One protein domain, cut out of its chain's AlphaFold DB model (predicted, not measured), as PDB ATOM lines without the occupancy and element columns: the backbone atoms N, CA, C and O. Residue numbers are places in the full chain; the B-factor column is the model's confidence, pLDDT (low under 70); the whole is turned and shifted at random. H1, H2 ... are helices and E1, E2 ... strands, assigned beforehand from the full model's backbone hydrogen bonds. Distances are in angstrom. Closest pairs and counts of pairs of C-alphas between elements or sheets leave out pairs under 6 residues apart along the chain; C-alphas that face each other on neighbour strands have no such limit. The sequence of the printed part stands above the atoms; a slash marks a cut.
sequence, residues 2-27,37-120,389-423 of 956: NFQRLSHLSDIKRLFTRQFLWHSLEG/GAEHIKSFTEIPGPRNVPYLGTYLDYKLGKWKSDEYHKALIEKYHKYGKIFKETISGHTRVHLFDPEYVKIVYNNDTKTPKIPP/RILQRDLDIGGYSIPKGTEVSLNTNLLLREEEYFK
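What this domain is: This is residues 2 to 27, 37 to 120 and 389 to 423 of the 956 residues of the protein "DgyrCDS13126" of Dimorphilus gyrociliatus (UniProt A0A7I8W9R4). Little regular structure is present: a small mixed sheet, E1 E2 E5, has H3 over E5 and hairpin E3 E4 beside H3. The 145 printed residues, 52 in named elements, run H1 H2 E1 E2 H3 E3 E4 E5 H4, mixed class. The whole is compact, radius of gyration of the C-alphas 16.1 A, spanning 46 by 40 by 39 A.

Where its parts are: E1 is residues 86 to 91, from C-alpha (195.942, 231.628, 287.857), E2 94 to 99, E5 407 to 410, E3 395 to 397, E4 400 to 402. H1 is 59 to 63, H2 72 to 83, H3 102 to 110, H4 412 to 415, ending at C-alpha (203.502, 239.633, 279.904).

How they stand to each other: Hairpin E1 E2 is antiparallel, N 89 to O 96 2.9 A. E2 and E5 are parallel, N 97 to O 407 2.8 A. H2 only grazes this sheet. The closest C-alphas of H3 and E3, Tyr 104 and Ile 397, are 5.9 A apart.

The domain as a whole: C-alphas 27 and 37 are 25.3 A apart across one cut, 120 and 389 11.5 A across another. The model's confidence is low, with pLDDT under 70, in 30 printed residues, namely residues 2 to 27 and residues 37 to 40.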
ATOM      1  N   ASN A   2     200.201 226.264 276.256       20.66
ATOM      2  CA  ASN A   2     201.612 226.142 276.524       20.66
ATOM      3  C   ASN A   2     202.005 224.708 276.044       20.66
ATOM      4  O   ASN A   2     201.236 224.029 275.368       20.66
ATOM      5  N   PHE A   3     203.129 224.177 276.500       21.56
ATOM      6  CA  PHE A   3     203.760 222.873 276.156       21.56
ATOM      7  C   PHE A   3     204.616 223.070 274.909       21.56
ATOM      8  O   PHE A   3     204.080 223.163 273.822       21.56
ATOM      9  N   GLN A   4     205.926 223.346 275.014       26.48
ATOM     10  CA  GLN A   4     206.995 222.483 275.564       26.48
ATOM     11  C   GLN A   4     206.934 221.032 275.075       26.48
ATOM     12  O   GLN A   4     205.855 220.493 274.915       26.48
ATOM     13  N   ARG A   5     208.037 220.289 274.950       33.59
ATOM     14  CA  ARG A   5     209.464 220.452 275.339       33.59
ATOM     15  C   ARG A   5     210.175 219.453 274.388       33.59
ATOM     16  O   ARG A   5     209.616 218.392 274.162       33.59
ATOM     17  N   LEU A   6     211.337 219.669 273.759       30.30
ATOM     18  CA  LEU A   6     212.691 219.759 274.342       30.30
ATOM     19  C   LEU A   6     213.715 219.879 273.164       30.30
ATOM     20  O   LEU A   6     213.836 218.911 272.440       30.30
ATOM     21  N   SER A   7     214.377 221.022 272.870       36.09
ATOM     22  CA  SER A   7     215.834 221.380 273.066       36.09
ATOM     23  C   SER A   7     216.958 220.387 272.579       36.09
ATOM     24  O   SER A   7     216.675 219.214 272.395       36.09
ATOM     25  N   HIS A   8     218.264 220.688 272.376       38.25
ATOM     26  CA  HIS A   8     219.402 221.084 273.280       38.25
ATOM     27  C   HIS A   8     220.751 220.659 272.593       38.25
ATOM     28  O   HIS A   8     220.677 220.027 271.552       38.25
ATOM     29  N   LEU A   9     222.005 220.861 273.067       32.91
ATOM     30  CA  LEU A   9     222.580 221.431 274.305       32.91
ATOM     31  C   LEU A   9     224.003 222.014 274.085       32.91
ATOM     32  O   LEU A   9     224.788 221.427 273.353       32.91
ATOM     33  N   SER A  10     224.363 223.073 274.831       25.25
ATOM     34  CA  SER A  10     225.613 223.274 275.613       25.25
ATOM     35  C   SER A  10     226.386 224.617 275.581       25.25
ATOM     36  O   SER A  10     227.517 224.593 276.028       25.25
ATOM     37  N   ASP A  11     225.813 225.769 275.209       27.08
ATOM     38  CA  ASP A  11     226.312 227.116 275.625       27.08
ATOM     39  C   ASP A  11     225.251 228.215 275.567       27.08
ATOM     40  O   ASP A  11     225.148 229.059 276.457       27.08
ATOM     41  N   ILE A  12     224.276 228.027 274.676       40.00
ATOM     42  CA  ILE A  12     222.903 228.543 274.821       40.00
ATOM     43  C   ILE A  12     222.287 228.130 276.201       40.00
ATOM     44  O   ILE A  12     221.264 228.649 276.641       40.00
ATOM     45  N   LYS A  13     222.966 227.243 276.953       24.77
ATOM     46  CA  LYS A  13     222.643 226.706 278.288       24.77
ATOM     47  C   LYS A  13     222.558 227.741 279.432       24.77
ATOM     48  O   LYS A  13     221.981 227.411 280.464       24.77
ATOM     49  N   ARG A  14     223.113 228.957 279.293       27.14
ATOM     50  CA  ARG A  14     223.064 230.009 280.345       27.14
ATOM     51  C   ARG A  14     222.043 231.131 280.103       27.14
ATOM     52  O   ARG A  14     221.808 231.911 281.021       27.14
ATOM     53  N   LEU A  15     221.454 231.225 278.907       32.19
ATOM     54  CA  LEU A  15     220.603 232.362 278.517       32.19
ATOM     55  C   LEU A  15     219.101 232.114 278.731       32.19
ATOM     56  O   LEU A  15     218.419 233.010 279.212       32.19
ATOM     57  N   PHE A  16     218.599 230.905 278.467       28.53
ATOM     58  CA  PHE A  16     217.164 230.598 278.593       28.53
ATOM     59  C   PHE A  16     216.687 230.335 280.032       28.53
ATOM     60  O   PHE A  16     215.534 230.589 280.361       28.53
ATOM     61  N   THR A  17     217.555 229.845 280.921       26.16
ATOM     62  CA  THR A  17     217.165 229.414 282.280       26.16
ATOM     63  C   THR A  17     216.982 230.566 283.277       26.16
ATOM     64  O   THR A  17     216.619 230.317 284.423       26.16
ATOM     65  N   ARG A  18     217.277 231.813 282.885       29.78
ATOM     66  CA  ARG A  18     217.205 232.998 283.766       29.78
ATOM     67  C   ARG A  18     216.078 233.980 283.445       29.78
ATOM     68  O   ARG A  18     215.887 234.904 284.218       29.78
ATOM     69  N   GLN A  19     215.308 233.769 282.380       32.41
ATOM     70  CA  GLN A  19     214.207 234.663 281.984       32.41
ATOM     71  C   GLN A  19     212.894 234.400 282.764       32.41
ATOM     72  O   GLN A  19     211.824 234.805 282.334       32.41
ATOM     73  N   PHE A  20     212.967 233.669 283.884       29.66
ATOM     74  CA  PHE A  20     211.818 233.090 284.598       29.66
ATOM     75  C   PHE A  20     211.913 233.226 286.128       29.66
ATOM     76  O   PHE A  20     211.375 232.408 286.869       29.66
ATOM     77  N   LEU A  21     212.637 234.236 286.610       27.22
ATOM     78  CA  LEU A  21     212.724 234.565 288.031       27.22
ATOM     79  C   LEU A  21     212.751 236.077 288.197       27.22
ATOM     80  O   LEU A  21     213.841 236.638 288.249       27.22
ATOM     81  N   TRP A  22     211.570 236.690 288.289       26.42
ATOM     82  CA  TRP A  22     211.429 238.064 288.757       26.42
ATOM     83  C   TRP A  22     210.132 238.309 289.523       26.42
ATOM     84  O   TRP A  22     209.066 237.859 289.109       26.42
ATOM     85  N   HIS A  23     210.274 238.992 290.657       24.70
ATOM     86  CA  HIS A  23     209.262 239.243 291.681       24.70
ATOM     87  C   HIS A  23     209.200 240.754 291.972       24.70
ATOM     88  O   HIS A  23     210.232 241.422 291.946       24.70
ATOM     89  N   SER A  24     208.015 241.224 292.370       24.08
ATOM     90  CA  SER A  24     207.789 242.414 293.208       24.08
ATOM     91  C   SER A  24     207.861 243.815 292.572       24.08
ATOM     92  O   SER A  24     208.878 244.498 292.568       24.08
ATOM     93  N   LEU A  25     206.684 244.338 292.223       22.75
ATOM     94  CA  LEU A  25     206.339 245.725 292.544       22.75
ATOM     95  C   LEU A  25     204.976 245.763 293.248       22.75
ATOM     96  O   LEU A  25     203.956 246.037 292.624       22.75
ATOM     97  N   GLU A  26     204.957 245.585 294.572       27.33
ATOM     98  CA  GLU A  26     203.910 246.202 295.399       27.33
ATOM     99  C   GLU A  26     204.481 247.379 296.190       27.33
ATOM    100  O   GLU A  26     205.001 247.267 297.297       27.33
ATOM    101  N   GLY A  27     204.359 248.556 295.575       26.53
ATOM    102  CA  GLY A  27     204.712 249.848 296.151       26.53
ATOM    103  C   GLY A  27     203.519 250.790 296.301       26.53
ATOM    104  O   GLY A  27     203.719 251.996 296.176       26.53
ATOM    105  N   GLY A  37     197.497 232.136 311.316       27.78
ATOM    106  CA  GLY A  37     196.499 231.123 310.968       27.78
ATOM    107  C   GLY A  37     196.883 230.315 309.730       27.78
ATOM    108  O   GLY A  37     197.426 230.845 308.763       27.78
ATOM    109  N   ALA A  38     196.600 229.014 309.771       36.91
ATOM    110  CA  ALA A  38     196.744 228.139 308.617       36.91
ATOM    111  C   ALA A  38     195.629 228.451 307.606       36.91
ATOM    112  O   ALA A  38     194.475 228.077 307.821       36.91
ATOM    113  N   GLU A  39     195.961 229.139 306.512       49.41
ATOM    114  CA  GLU A  39     195.031 229.267 305.390       49.41
ATOM    115  C   GLU A  39     194.808 227.900 304.741       49.41
ATOM    116  O   GLU A  39     195.744 227.185 304.379       49.41
ATOM    117  N   HIS A  40     193.537 227.531 304.605       69.00
ATOM    118  CA  HIS A  40     193.133 226.258 304.032       69.00
ATOM    119  C   HIS A  40     193.436 226.260 302.526       69.00
ATOM    120  O   HIS A  40     192.842 227.037 301.775       69.00
ATOM    121  N   ILE A  41     194.348 225.391 302.075       85.44
ATOM    122  CA  ILE A  41     194.672 225.246 300.648       85.44
ATOM    123  C   ILE A  41     193.395 224.853 299.894       85.44
ATOM    124  O   ILE A  41     192.670 223.943 300.311       85.44
ATOM    125  N   LYS A  42     193.113 225.558 298.795       92.12
ATOM    126  CA  LYS A  42     191.899 225.367 297.994       92.12
ATOM    127  C   LYS A  42     192.050 224.197 297.032       92.12
ATOM    128  O   LYS A  42     193.136 223.896 296.536       92.12
ATOM    129  N   SER A  43     190.937 223.543 296.731       93.75
ATOM    130  CA  SER A  43     190.892 222.397 295.827       93.75
ATOM    131  C   SER A  43     191.079 222.797 294.359       93.75
ATOM    132  O   SER A  43     190.735 223.903 293.933       93.75
ATOM    133  N   PHE A  44     191.523 221.848 293.530       94.00
ATOM    134  CA  PHE A  44     191.591 222.005 292.071       94.00
ATOM    135  C   PHE A  44     190.268 222.479 291.439       94.00
ATOM    136  O   PHE A  44     190.268 223.153 290.405       94.00
ATOM    137  N   THR A  45     189.123 222.131 292.031       91.44
ATOM    138  CA  THR A  45     187.791 222.555 291.576       91.44
ATOM    139  C   THR A  45     187.539 224.054 291.733       91.44
ATOM    140  O   THR A  45     186.847 224.609 290.884       91.44
ATOM    141  N   GLU A  46     188.156 224.706 292.720       93.69
ATOM    142  CA  GLU A  46     187.970 226.128 293.057       93.69
ATOM    143  C   GLU A  46     188.854 227.093 292.248       93.69
ATOM    144  O   GLU A  46     188.720 228.311 292.387       93.69
ATOM    145  N   ILE A  47     189.756 226.579 291.403       95.38
ATOM    146  CA  ILE A  47     190.555 227.410 290.490       95.38
ATOM    147  C   ILE A  47     189.593 228.177 289.559       95.38
ATOM    148  O   ILE A  47     188.795 227.525 288.869       95.38
ATOM    149  N   PRO A  48     189.653 229.524 289.505       95.69
ATOM    150  CA  PRO A  48     188.710 230.340 288.740       95.69
ATOM    151  C   PRO A  48     188.856 230.100 287.236       95.69
ATOM    152  O   PRO A  48     189.872 229.592 286.770       95.69
ATOM    153  N   GLY A  49     187.855 230.479 286.444       94.00
ATOM    154  CA  GLY A  49     187.928 230.340 284.992       94.00
ATOM    155  C   GLY A  49     186.613 230.621 284.264       94.00
ATOM    156  O   GLY A  49     185.591 230.922 284.893       94.00
ATOM    157  N   PRO A  50     186.616 230.541 282.921       91.44
ATOM    158  CA  PRO A  50     185.403 230.647 282.119       91.44
ATOM    159  C   PRO A  50     184.393 229.538 282.445       91.44
ATOM    160  O   PRO A  50     184.760 228.431 282.841       91.44
ATOM    161  N   ARG A  51     183.095 229.839 282.271       84.12
ATOM    162  CA  ARG A  51     182.001 228.893 282.551       84.12
ATOM    163  C   ARG A  51     182.193 227.614 281.733       84.12
ATOM    164  O   ARG A  51     182.197 227.655 280.508       84.12
ATOM    165  N   ASN A  52     182.323 226.488 282.424       76.50
ATOM    166  CA  ASN A  52     182.573 225.198 281.797       76.50
ATOM    167  C   ASN A  52     181.246 224.528 281.409       76.50
ATOM    168  O   ASN A  52     180.548 223.990 282.267       76.50
ATOM    169  N   VAL A  53     180.886 224.564 280.124       83.38
ATOM    170  CA  VAL A  53     179.817 223.705 279.591       83.38
ATOM    171  C   VAL A  53     180.334 222.260 279.608       83.38
ATOM    172  O   VAL A  53     181.398 222.029 279.032       83.38
ATOM    173  N   PRO A  54     179.643 221.277 280.220       80.69
ATOM    174  CA  PRO A  54     180.150 219.909 280.333       80.69
ATOM    175  C   PRO A  54     180.681 219.352 279.004       80.69
ATOM    176  O   PRO A  54     180.010 219.436 277.976       80.69
ATOM    177  N   TYR A  55     181.904 218.815 279.033       76.19
ATOM    178  CA  TYR A  55     182.699 218.315 277.895       76.19
ATOM    179  C   TYR A  55     183.079 219.335 276.801       76.19
ATOM    180  O   TYR A  55     184.146 219.198 276.204       76.19
ATOM    181  N   LEU A  56     182.274 220.364 276.532       84.31
ATOM    182  CA  LEU A  56     182.554 221.371 275.499       84.31
ATOM    183  C   LEU A  56     183.492 222.487 275.988       84.31
ATOM    184  O   LEU A  56     184.305 222.999 275.215       84.31
ATOM    185  N   GLY A  57     183.389 222.862 277.262       88.56
ATOM    186  CA  GLY A  57     184.085 224.005 277.839       88.56
ATOM    187  C   GLY A  57     183.815 225.294 277.062       88.56
ATOM    188  O   GLY A  57     182.668 225.606 276.747       88.56
ATOM    189  N   THR A  58     184.877 226.020 276.717       91.12
ATOM    190  CA  THR A  58     184.827 227.280 275.956       91.12
ATOM    191  C   THR A  58     184.737 227.094 274.438       91.12
ATOM    192  O   THR A  58     184.775 228.076 273.700       91.12
ATOM    193  N   TYR A  59     184.579 225.863 273.927       89.94
ATOM    194  CA  TYR A  59     184.460 225.590 272.483       89.94
ATOM    195  C   TYR A  59     183.420 226.486 271.783       89.94
ATOM    196  O   TYR A  59     183.670 227.010 270.697       89.94
ATOM    197  N   LEU A  60     182.263 226.701 272.423       88.25
ATOM    198  CA  LEU A  60     181.208 227.554 271.875       88.25
ATOM    199  C   LEU A  60     181.590 229.041 271.867       88.25
ATOM    200  O   LEU A  60     181.182 229.737 270.945       88.25
ATOM    201  N   ASP A  61     182.406 229.522 272.810       90.75
ATOM    202  CA  ASP A  61     182.893 230.909 272.798       90.75
ATOM    203  C   ASP A  61     183.782 231.178 271.571       90.75
ATOM    204  O   ASP A  61     183.654 232.224 270.934       90.75
ATOM    205  N   TYR A  62     184.638 230.218 271.194       89.69
ATOM    206  CA  TYR A  62     185.440 230.324 269.968       89.69
ATOM    207  C   TYR A  62     184.593 230.149 268.703       89.69
ATOM    208  O   TYR A  62     184.741 230.900 267.742       89.69
ATOM    209  N   LYS A  63     183.663 229.183 268.691       87.31
ATOM    210  CA  LYS A  63     182.812 228.919 267.518       87.31
ATOM    211  C   LYS A  63     181.840 230.062 267.210       87.31
ATOM    212  O   LYS A  63     181.563 230.318 266.042       87.31
ATOM    213  N   LEU A  64     181.311 230.726 268.237       88.12
ATOM    214  CA  LEU A  64     180.390 231.860 268.103       88.12
ATOM    215  C   LEU A  64     181.121 233.204 267.911       88.12
ATOM    216  O   LEU A  64     180.475 234.247 267.898       88.12
ATOM    217  N   GLY A  65     182.452 233.196 267.765       85.88
ATOM    218  CA  GLY A  65     183.246 234.384 267.441       85.88
ATOM    219  C   GLY A  65     183.476 235.361 268.597       85.88
ATOM    220  O   GLY A  65     184.004 236.445 268.365       85.88
ATOM    221  N   LYS A  66     183.129 234.996 269.840       88.75
ATOM    222  CA  LYS A  66     183.444 235.803 271.035       88.75
ATOM    223  C   LYS A  66     184.954 235.865 271.281       88.75
ATOM    224  O   LYS A  66     185.467 236.906 271.674       88.75
ATOM    225  N   TRP A  67     185.656 234.767 271.015       91.25
ATOM    226  CA  TRP A  67     187.112 234.736 270.885       91.25
ATOM    227  C   TRP A  67     187.479 234.137 269.533       91.25
ATOM    228  O   TRP A  67     186.779 233.255 269.042       91.25
ATOM    229  N   LYS A  68     188.592 234.568 268.941       88.81
ATOM    230  CA  LYS A  68     189.109 233.964 267.710       88.81
ATOM    231  C   LYS A  68     190.317 233.071 268.003       88.81
ATOM    232  O   LYS A  68     191.056 233.313 268.957       88.81
ATOM    233  N   SER A  69     190.493 232.013 267.215       85.69
ATOM    234  CA  SER A  69     191.555 231.013 267.407       85.69
ATOM    235  C   SER A  69     192.918 231.451 266.859       85.69
ATOM    236  O   SER A  69     193.947 230.990 267.350       85.69
ATOM    237  N   ASP A  70     192.946 232.342 265.872       85.31
ATOM    238  CA  ASP A  70     194.130 233.068 265.387       85.31
ATOM    239  C   ASP A  70     194.614 234.111 266.417       85.31
ATOM    240  O   ASP A  70     195.807 234.230 266.693       85.31
ATOM    241  N   GLU A  71     193.684 234.794 267.086       89.19
ATOM    242  CA  GLU A  71     193.960 235.794 268.128       89.19
ATOM    243  C   GLU A  71     193.992 235.210 269.557       89.19
ATOM    244  O   GLU A  71     193.766 235.920 270.537       89.19
ATOM    245  N   TYR A  72     194.302 233.916 269.711       90.06
ATOM    246  CA  TYR A  72     194.245 233.209 271.002       90.06
ATOM    247  C   TYR A  72     195.089 233.858 272.122       90.06
ATOM    248  O   TYR A  72     194.710 233.809 273.293       90.06
ATOM    249  N   HIS A  73     196.187 234.536 271.774       89.56
ATOM    250  CA  HIS A  73     196.981 235.335 272.714       89.56
ATOM    251  C   HIS A  73     196.161 236.465 273.369       89.56
ATOM    252  O   HIS A  73     196.250 236.657 274.580       89.56
ATOM    253  N   LYS A  74     195.293 237.155 272.612       91.44
ATOM    254  CA  LYS A  74     194.401 238.208 273.132       91.44
ATOM    255  C   LYS A  74     193.353 237.622 274.073       91.44
ATOM    256  O   LYS A  74     193.122 238.162 275.149       91.44
ATOM    257  N   ALA A  75     192.778 236.473 273.708       92.56
ATOM    258  CA  ALA A  75     191.819 235.760 274.552       92.56
ATOM    259  C   ALA A  75     192.443 235.295 275.883       92.56
ATOM    260  O   ALA A  75     191.757 235.257 276.902       92.56
ATOM    261  N   LEU A  76     193.737 234.953 275.898       93.38
ATOM    262  CA  LEU A  76     194.471 234.645 277.128       93.38
ATOM    263  C   LEU A  76     194.724 235.880 278.000       93.38
ATOM    264  O   LEU A  76     194.553 235.780 279.212       93.38
ATOM    265  N   ILE A  77     195.071 237.024 277.405       90.94
ATOM    266  CA  ILE A  77     195.254 238.297 278.123       90.94
ATOM    267  C   ILE A  77     193.923 238.775 278.734       90.94
ATOM    268  O   ILE A  77     193.868 239.084 279.922       90.94
ATOM    269  N   GLU A  78     192.812 238.723 277.988       92.62
ATOM    270  CA  GLU A  78     191.473 239.039 278.520       92.62
ATOM    271  C   GLU A  78     191.122 238.157 279.733       92.62
ATOM    272  O   GLU A  78     190.635 238.640 280.756       92.62
ATOM    273  N   LYS A  79     191.406 236.851 279.648       93.69
ATOM    274  CA  LYS A  79     191.172 235.907 280.752       93.69
ATOM    275  C   LYS A  79     192.103 236.146 281.935       93.69
ATOM    276  O   LYS A  79     191.647 235.999 283.063       93.69
ATOM    277  N   TYR A  80     193.352 236.539 281.704       91.50
ATOM    278  CA  TYR A  80     194.279 236.938 282.761       91.50
ATOM    279  C   TYR A  80     193.748 238.151 283.537       91.50
ATOM    280  O   TYR A  80     193.603 238.067 284.753       91.50
ATOM    281  N   HIS A  81     193.327 239.224 282.859       90.44
ATOM    282  CA  HIS A  81     192.732 240.381 283.541       90.44
ATOM    283  C   HIS A  81     191.408 240.053 284.255       90.44
ATOM    284  O   HIS A  81     191.066 240.690 285.247       90.44
ATOM    285  N   LYS A  82     190.652 239.058 283.769       94.19
ATOM    286  CA  LYS A  82     189.337 238.685 284.315       94.19
ATOM    287  C   LYS A  82     189.371 237.672 285.463       94.19
ATOM    288  O   LYS A  82     188.522 237.735 286.349       94.19
ATOM    289  N   TYR A  83     190.284 236.705 285.412       94.75
ATOM    290  CA  TYR A  83     190.374 235.584 286.360       94.75
ATOM    291  C   TYR A  83     191.648 235.624 287.216       94.75
ATOM    292  O   TYR A  83     191.740 234.891 288.197       94.75
ATOM    293  N   GLY A  84     192.595 236.502 286.883       91.88
ATOM    294  CA  GLY A  84     193.831 236.732 287.618       91.88
ATOM    295  C   GLY A  84     195.005 235.860 287.169       91.88
ATOM    296  O   GLY A  84     194.997 235.199 286.129       91.88
ATOM    297  N   LYS A  85     196.043 235.865 288.012       91.75
ATOM    298  CA  LYS A  85     197.356 235.230 287.794       91.75
ATOM    299  C   LYS A  85     197.323 233.698 287.653       91.75
ATOM    300  O   LYS A  85     198.310 233.112 287.198       91.75
ATOM    301  N   ILE A  86     196.215 233.058 288.034       96.12
ATOM    302  CA  ILE A  86     195.942 231.628 287.857       96.12
ATOM    303  C   ILE A  86     194.475 231.414 287.450       96.12
ATOM    304  O   ILE A  86     193.580 231.898 288.133       96.12
ATOM    305  N   PHE A  87     194.209 230.662 286.378       96.62
ATOM    306  CA  PHE A  87     192.852 230.235 286.001       96.62
ATOM    307  C   PHE A  87     192.832 228.866 285.315       96.62
ATOM    308  O   PHE A  87     193.851 228.389 284.841       96.62
ATOM    309  N   LYS A  88     191.674 228.213 285.209       95.50
ATOM    310  CA  LYS A  88     191.491 226.906 284.563       95.50
ATOM    311  C   LYS A  88     190.520 227.016 283.391       95.50
ATOM    312  O   LYS A  88     189.406 227.500 283.554       95.50
ATOM    313  N   GLU A  89     190.912 226.531 282.216       93.94
ATOM    314  CA  GLU A  89     190.070 226.507 281.013       93.94
ATOM    315  C   GLU A  89     189.928 225.071 280.488       93.94
ATOM    316  O   GLU A  89     190.890 224.307 280.460       93.94
ATOM    317  N   THR A  90     188.718 224.697 280.067       92.19
ATOM    318  CA  THR A  90     188.472 223.478 279.280       92.19
ATOM    319  C   THR A  90     188.189 223.885 277.841       92.19
ATOM    320  O   THR A  90     187.296 224.697 277.618       92.19
ATOM    321  N   ILE A  91     188.912 223.322 276.871       89.19
ATOM    322  CA  ILE A  91     188.692 223.548 275.434       89.19
ATOM    323  C   ILE A  91     188.488 222.183 274.774       89.19
ATOM    324  O   ILE A  91     189.380 221.337 274.837       89.19
ATOM    325  N   SER A  92     187.320 221.946 274.167       84.62
ATOM    326  CA  SER A  92     187.005 220.701 273.436       84.62
ATOM    327  C   SER A  92     187.331 219.411 274.220       84.62
ATOM    328  O   SER A  92     187.891 218.460 273.673       84.62
ATOM    329  N   GLY A  93     187.014 219.395 275.518       83.00
ATOM    330  CA  GLY A  93     187.259 218.276 276.438       83.00
ATOM    331  C   GLY A  93     188.629 218.264 277.131       83.00
ATOM    332  O   GLY A  93     188.821 217.484 278.059       83.00
ATOM    333  N   HIS A  94     189.568 219.136 276.749       87.25
ATOM    334  CA  HIS A  94     190.919 219.195 277.330       87.25
ATOM    335  C   HIS A  94     191.026 220.323 278.359       87.25
ATOM    336  O   HIS A  94     190.857 221.491 278.009       87.25
ATOM    337  N   THR A  95     191.309 219.984 279.620       91.06
ATOM    338  CA  THR A  95     191.391 220.945 280.740       91.06
ATOM    339  C   THR A  95     192.833 221.348 281.035       91.06
ATOM    340  O   THR A  95     193.689 220.480 281.187       91.06
ATOM    341  N   ARG A  96     193.088 222.656 281.158       93.25
ATOM    342  CA  ARG A  96     194.416 223.258 281.362       93.25
ATOM    343  C   ARG A  96     194.354 224.328 282.455       93.25
ATOM    344  O   ARG A  96     193.388 225.089 282.495       93.25
ATOM    345  N   VAL A  97     195.360 224.416 283.327       97.44
ATOM    346  CA  VAL A  97     195.461 225.458 284.371       97.44
ATOM    347  C   VAL A  97     196.501 226.488 283.979       97.44
ATOM    348  O   VAL A  97     197.688 226.217 284.041       97.44
ATOM    349  N   HIS A  98     196.070 227.674 283.587       97.25
ATOM    350  CA  HIS A  98     196.912 228.775 283.181       97.25
ATOM    351  C   HIS A  98     197.487 229.568 284.349       97.25
ATOM    352  O   HIS A  98     196.746 230.174 285.105       97.25
ATOM    353  N   LEU A  99     198.814 229.607 284.422       94.44
ATOM    354  CA  LEU A  99     199.650 230.398 285.315       94.44
ATOM    355  C   LEU A  99     200.271 231.544 284.513       94.44
ATOM    356  O   LEU A  99     200.723 231.352 283.382       94.44
ATOM    357  N   PHE A 100     200.276 232.734 285.091       89.69
ATOM    358  CA  PHE A 100     200.823 233.948 284.485       89.69
ATOM    359  C   PHE A 100     201.941 234.552 285.335       89.69
ATOM    360  O   PHE A 100     202.884 235.109 284.786       89.69
ATOM    361  N   ASP A 101     201.881 234.370 286.655       83.94
ATOM    362  CA  ASP A 101     202.914 234.850 287.568       83.94
ATOM    363  C   ASP A 101     204.235 234.049 287.423       83.94
ATOM    364  O   ASP A 101     204.200 232.809 287.479       83.94
ATOM    365  N   PRO A 102     205.400 234.712 287.263       79.50
ATOM    366  CA  PRO A 102     206.711 234.057 287.199       79.50
ATOM    367  C   PRO A 102     207.018 233.119 288.374       79.50
ATOM    368  O   PRO A 102     207.758 232.146 288.214       79.50
ATOM    369  N   GLU A 103     206.448 233.352 289.552       80.06
ATOM    370  CA  GLU A 103     206.747 232.569 290.751       80.06
ATOM    371  C   GLU A 103     205.898 231.298 290.837       80.06
ATOM    372  O   GLU A 103     206.374 230.254 291.291       80.06
ATOM    373  N   TYR A 104     204.703 231.311 290.244       87.94
ATOM    374  CA  TYR A 104     203.960 230.082 289.962       87.94
ATOM    375  C   TYR A 104     204.724 229.217 288.943       87.94
ATOM    376  O   TYR A 104     204.825 227.998 289.102       87.94
ATOM    377  N   VAL A 105     205.348 229.843 287.937       83.19
ATOM    378  CA  VAL A 105     206.217 229.151 286.968       83.19
ATOM    379  C   VAL A 105     207.475 228.568 287.627       83.19
ATOM    380  O   VAL A 105     207.844 227.423 287.356       83.19
ATOM    381  N   LYS A 106     208.113 229.308 288.535       79.75
ATOM    382  CA  LYS A 106     209.257 228.847 289.335       79.75
ATOM    383  C   LYS A 106     208.941 227.599 290.151       79.75
ATOM    384  O   LYS A 106     209.748 226.671 290.138       79.75
ATOM    385  N   ILE A 107     207.784 227.537 290.821       81.31
ATOM    386  CA  ILE A 107     207.353 226.331 291.555       81.31
ATOM    387  C   ILE A 107     207.308 225.133 290.600       81.31
ATOM    388  O   ILE A 107     207.866 224.076 290.902       81.31
ATOM    389  N   VAL A 108     206.724 225.311 289.414       82.25
ATOM    390  CA  VAL A 108     206.638 224.270 288.381       82.25
ATOM    391  C   VAL A 108     208.023 223.828 287.877       82.25
ATOM    392  O   VAL A 108     208.267 222.631 287.734       82.25
ATOM    393  N   TYR A 109     208.949 224.760 287.632       83.81
ATOM    394  CA  TYR A 109     210.300 224.446 287.149       83.81
ATOM    395  C   TYR A 109     211.212 223.830 288.217       83.81
ATOM    396  O   TYR A 109     211.942 222.889 287.914       83.81
ATOM    397  N   ASN A 110     211.149 224.295 289.466       82.69
ATOM    398  CA  ASN A 110     211.916 223.720 290.576       82.69
ATOM    399  C   ASN A 110     211.488 222.279 290.893       82.69
ATOM    400  O   ASN A 110     212.272 221.504 291.436       82.69
ATOM    401  N   ASN A 111     210.253 221.910 290.542       86.56
ATOM    402  CA  ASN A 111     209.709 220.578 290.783       86.56
ATOM    403  C   ASN A 111     209.855 219.600 289.602       86.56
ATOM    404  O   ASN A 111     209.427 218.446 289.728       86.56
ATOM    405  N   ASP A 112     210.491 220.016 288.502       82.62
ATOM    406  CA  ASP A 112     210.811 219.153 287.364       82.62
ATOM    407  C   ASP A 112     211.727 217.979 287.722       82.62
ATOM    408  O   ASP A 112     212.641 218.084 288.535       82.62
ATOM    409  N   THR A 113     211.535 216.861 287.022       84.56
ATOM    410  CA  THR A 113     212.441 215.707 287.100       84.56
ATOM    411  C   THR A 113     213.510 215.745 285.996       84.56
ATOM    412  O   THR A 113     213.462 216.569 285.080       84.56
ATOM    413  N   LYS A 114     214.459 214.796 286.027       82.31
ATOM    414  CA  LYS A 114     215.434 214.563 284.939       82.31
ATOM    415  C   LYS A 114     214.761 214.271 283.586       82.31
ATOM    416  O   LYS A 114     215.344 214.555 282.539       82.31
ATOM    417  N   THR A 115     213.544 213.728 283.607       87.25
ATOM    418  CA  THR A 115     212.704 213.456 282.435       87.25
ATOM    419  C   THR A 115     211.327 214.104 282.606       87.25
ATOM    420  O   THR A 115     210.360 213.429 282.970       87.25
ATOM    421  N   PRO A 116     211.221 215.423 282.343       87.75
ATOM    422  CA  PRO A 116     210.039 216.063 281.789       87.75
ATOM    423  C   PRO A 116     208.872 215.183 281.340       87.75
ATOM    424  O   PRO A 116     209.059 214.242 280.565       87.75
ATOM    425  N   LYS A 117     207.651 215.613 281.678       91.56
ATOM    426  CA  LYS A 117     206.453 215.202 280.942       91.56
ATOM    427  C   LYS A 117     205.757 216.370 280.259       91.56
ATOM    428  O   LYS A 117     205.503 217.383 280.912       91.56
ATOM    429  N   ILE A 118     205.456 216.179 278.974       90.94
ATOM    430  CA  ILE A 118     204.790 217.092 278.042       90.94
ATOM    431  C   ILE A 118     203.865 216.324 277.072       90.94
ATOM    432  O   ILE A 118     204.235 215.245 276.633       90.94
ATOM    433  N   PRO A 119     202.655 216.797 276.730       90.25
ATOM    434  CA  PRO A 119     201.916 216.355 275.570       90.25
ATOM    435  C   PRO A 119     202.591 216.893 274.293       90.25
ATOM    436  O   PRO A 119     203.432 217.793 274.354       90.25
ATOM    437  N   PRO A 120     202.193 216.363 273.129       87.88
ATOM    438  CA  PRO A 120     202.574 216.868 271.816       87.88
ATOM    439  C   PRO A 120     202.567 218.399 271.679       87.88
ATOM    440  O   PRO A 120     201.543 219.031 271.946       87.88
ATOM    441  N   ARG A 389     204.244 222.259 281.803       91.81
ATOM    442  CA  ARG A 389     204.666 220.963 282.395       91.81
ATOM    443  C   ARG A 389     203.462 220.064 282.708       91.81
ATOM    444  O   ARG A 389     202.440 220.576 283.148       91.81
ATOM    445  N   ILE A 390     203.544 218.742 282.481       94.94
ATOM    446  CA  ILE A 390     202.526 217.798 282.982       94.94
ATOM    447  C   ILE A 390     203.017 217.471 284.370       94.94
ATOM    448  O   ILE A 390     204.103 216.899 284.510       94.94
ATOM    449  N   LEU A 391     202.256 217.865 285.387       94.38
ATOM    450  CA  LEU A 391     202.728 217.743 286.757       94.38
ATOM    451  C   LEU A 391     203.039 216.275 287.081       94.38
ATOM    452  O   LEU A 391     202.191 215.396 286.946       94.38
ATOM    453  N   GLN A 392     204.290 215.987 287.452       92.81
ATOM    454  CA  GLN A 392     204.750 214.618 287.735       92.81
ATOM    455  C   GLN A 392     204.448 214.187 289.187       92.81
ATOM    456  O   GLN A 392     204.550 213.002 289.510       92.81
ATOM    457  N   ARG A 393     204.026 215.148 290.015       93.50
ATOM    458  CA  ARG A 393     203.566 215.075 291.408       93.50
ATOM    459  C   ARG A 393     202.515 216.169 291.626       93.50
ATOM    460  O   ARG A 393     202.437 217.074 290.796       93.50
ATOM    461  N   ASP A 394     201.765 216.092 292.713       95.06
ATOM    462  CA  ASP A 394     200.860 217.168 293.131       95.06
ATOM    463  C   ASP A 394     201.692 218.398 293.545       95.06
ATOM    464  O   ASP A 394     202.809 218.237 294.049       95.06
ATOM    465  N   LEU A 395     201.197 219.611 293.280       92.75
ATOM    466  CA  LEU A 395     201.862 220.875 293.625       92.75
ATOM    467  C   LEU A 395     200.850 221.918 294.097       92.75
ATOM    468  O   LEU A 395     199.845 222.151 293.424       92.75
ATOM    469  N   ASP A 396     201.182 222.621 295.176       93.62
ATOM    470  CA  ASP A 396     200.425 223.784 295.632       93.62
ATOM    471  C   ASP A 396     200.934 225.046 294.924       93.62
ATOM    472  O   ASP A 396     202.117 225.391 294.995       93.62
ATOM    473  N   ILE A 397     200.051 225.715 294.179       92.31
ATOM    474  CA  ILE A 397     200.384 226.859 293.325       92.31
ATOM    475  C   ILE A 397     199.290 227.921 293.458       92.31
ATOM    476  O   ILE A 397     198.115 227.652 293.215       92.31
ATOM    477  N   GLY A 398     199.671 229.142 293.847       87.19
ATOM    478  CA  GLY A 398     198.742 230.272 293.974       87.19
ATOM    479  C   GLY A 398     197.596 230.053 294.967       87.19
ATOM    480  O   GLY A 398     196.501 230.559 294.743       87.19
ATOM    481  N   GLY A 399     197.823 229.262 296.023       90.81
ATOM    482  CA  GLY A 399     196.808 228.899 297.022       90.81
ATOM    483  C   GLY A 399     195.925 227.697 296.652       90.81
ATOM    484  O   GLY A 399     195.003 227.377 297.403       90.81
ATOM    485  N   TYR A 400     196.199 227.022 295.530       95.56
ATOM    486  CA  TYR A 400     195.442 225.862 295.051       95.56
ATOM    487  C   TYR A 400     196.305 224.605 294.972       95.56
ATOM    488  O   TYR A 400     197.398 224.643 294.407       95.56
ATOM    489  N   SER A 401     195.774 223.476 295.441       95.62
ATOM    490  CA  SER A 401     196.392 222.164 295.246       95.62
ATOM    491  C   SER A 401     196.071 221.628 293.848       95.62
ATOM    492  O   SER A 401     194.906 221.382 293.510       95.62
ATOM    493  N   ILE A 402     197.099 221.482 293.008       97.12
ATOM    494  CA  ILE A 402     196.982 221.032 291.618       97.12
ATOM    495  C   ILE A 402     197.512 219.594 291.499       97.12
ATOM    496  O   ILE A 402     198.698 219.360 291.745       97.12
ATOM    497  N   PRO A 403     196.682 218.621 291.077       97.00
ATOM    498  CA  PRO A 403     197.070 217.220 291.074       97.00
ATOM    499  C   PRO A 403     198.023 216.862 289.928       97.00
ATOM    500  O   PRO A 403     197.996 217.430 288.827       97.00
ATOM    501  N   LYS A 404     198.822 215.828 290.172       96.38
ATOM    502  CA  LYS A 404     199.636 215.099 289.202       96.38
ATOM    503  C   LYS A 404     198.820 214.740 287.960       96.38
ATOM    504  O   LYS A 404     197.678 214.302 288.039       96.38
ATOM    505  N   GLY A 405     199.439 214.880 286.793       95.12
ATOM    506  CA  GLY A 405     198.796 214.678 285.495       95.12
ATOM    507  C   GLY A 405     198.122 215.927 284.924       95.12
ATOM    508  O   GLY A 405     197.804 215.926 283.739       95.12
ATOM    509  N   THR A 406     197.960 217.004 285.704       96.44
ATOM    510  CA  THR A 406     197.381 218.262 285.205       96.44
ATOM    511  C   THR A 406     198.250 218.921 284.132       96.44
ATOM    512  O   THR A 406     199.476 219.003 284.255       96.44
ATOM    513  N   GLU A 407     197.580 219.442 283.102       95.88
ATOM    514  CA  GLU A 407     198.132 220.295 282.053       95.88
ATOM    515  C   GLU A 407     198.303 221.754 282.577       95.88
ATOM    516  O   GLU A 407     197.293 222.447 282.692       95.88
ATOM    517  N   VAL A 408     199.511 222.252 282.933       96.25
ATOM    518  CA  VAL A 408     199.678 223.626 283.511       96.25
ATOM    519  C   VAL A 408     200.290 224.689 282.579       96.25
ATOM    520  O   VAL A 408     201.482 224.618 282.252       96.25
ATOM    521  N   SER A 409     199.480 225.686 282.164       94.94
ATOM    522  CA  SER A 409     199.848 226.853 281.332       94.94
ATOM    523  C   SER A 409     200.785 227.809 282.120       94.94
ATOM    524  O   SER A 409     200.610 227.911 283.317       94.94
ATOM    525  N   LEU A 410     201.779 228.469 281.515       92.94
ATOM    526  CA  LEU A 410     202.937 229.220 282.061       92.94
ATOM    527  C   LEU A 410     203.178 230.391 281.076       92.94
ATOM    528  O   LEU A 410     204.162 230.450 280.336       92.94
ATOM    529  N   ASN A 411     202.187 231.268 280.960       90.06
ATOM    530  CA  ASN A 411     201.994 232.156 279.811       90.06
ATOM    531  C   ASN A 411     202.759 233.491 279.948       90.06
ATOM    532  O   ASN A 411     202.314 234.517 279.441       90.06
ATOM    533  N   THR A 412     203.904 233.498 280.637       81.81
ATOM    534  CA  THR A 412     204.689 234.714 280.937       81.81
ATOM    535  C   THR A 412     205.167 235.449 279.687       81.81
ATOM    536  O   THR A 412     205.388 236.653 279.752       81.81
ATOM    537  N   ASN A 413     205.302 234.771 278.537       82.25
ATOM    538  CA  ASN A 413     205.690 235.437 277.292       82.25
ATOM    539  C   ASN A 413     204.643 236.473 276.835       82.25
ATOM    540  O   ASN A 413     204.997 237.417 276.137       82.25
ATOM    541  N   LEU A 414     203.379 236.335 277.258       85.75
ATOM    542  CA  LEU A 414     202.336 237.341 277.026       85.75
ATOM    543  C   LEU A 414     202.534 238.613 277.859       85.75
ATOM    544  O   LEU A 414     202.043 239.662 277.466       85.75
ATOM    545  N   LEU A 415     203.272 238.528 278.968       83.06
ATOM    546  CA  LEU A 415     203.502 239.633 279.904       83.06
ATOM    547  C   LEU A 415     204.817 240.384 279.636       83.06
ATOM    548  O   LEU A 415     205.147 241.341 280.328       83.06
ATOM    549  N   LEU A 416     205.574 239.985 278.606       84.12
ATOM    550  CA  LEU A 416     206.852 240.605 278.223       84.12
ATOM    551  C   LEU A 416     206.724 242.076 277.783       84.12
ATOM    552  O   LEU A 416     207.739 242.747 277.591       84.12
ATOM    553  N   ARG A 417     205.493 242.567 277.604       83.19
ATOM    554  CA  ARG A 417     205.151 243.944 277.221       83.19
ATOM    555  C   ARG A 417     204.260 244.657 278.250       83.19
ATOM    556  O   ARG A 417     203.701 245.696 277.926       83.19
ATOM    557  N   GLU A 418     204.153 244.123 279.464       80.06
ATOM    558  CA  GLU A 418     203.441 244.757 280.577       80.06
ATOM    559  C   GLU A 418     204.412 245.567 281.453       80.06
ATOM    560  O   GLU A 418     205.488 245.079 281.813       80.06
ATOM    561  N   GLU A 419     204.012 246.777 281.852       81.62
ATOM    562  CA  GLU A 419     204.804 247.653 282.740       81.62
ATOM    563  C   GLU A 419     205.011 247.061 284.151       81.62
ATOM    564  O   GLU A 419     205.930 247.477 284.851       81.62
ATOM    565  N   GLU A 420     204.215 246.059 284.568       76.44
ATOM    566  CA  GLU A 420     204.449 245.294 285.814       76.44
ATOM    567  C   GLU A 420     205.814 244.577 285.797       76.44
ATOM    568  O   GLU A 420     206.435 244.424 286.847       76.44
ATOM    569  N   TYR A 421     206.297 244.161 284.617       73.25
ATOM    570  CA  TYR A 421     207.517 243.350 284.470       73.25
ATOM    571  C   TYR A 421     208.645 244.054 283.704       73.25
ATOM    572  O   TYR A 421     209.810 243.712 283.897       73.25
ATOM    573  N   PHE A 422     208.335 245.021 282.834       79.25
ATOM    574  CA  PHE A 422     209.337 245.769 282.071       79.25
ATOM    575  C   PHE A 422     208.998 247.256 282.044       79.25
ATOM    576  O   PHE A 422     208.097 247.662 281.331       79.25
ATOM    577  N   LYS A 423     209.782 248.082 282.735       82.94
ATOM    578  CA  LYS A 423     209.700 249.547 282.643       82.94
ATOM    579  C   LYS A 423     209.902 250.031 281.203       82.94
ATOM    580  O   LYS A 423     210.848 249.577 280.550       82.94
TER     581      LYS A 423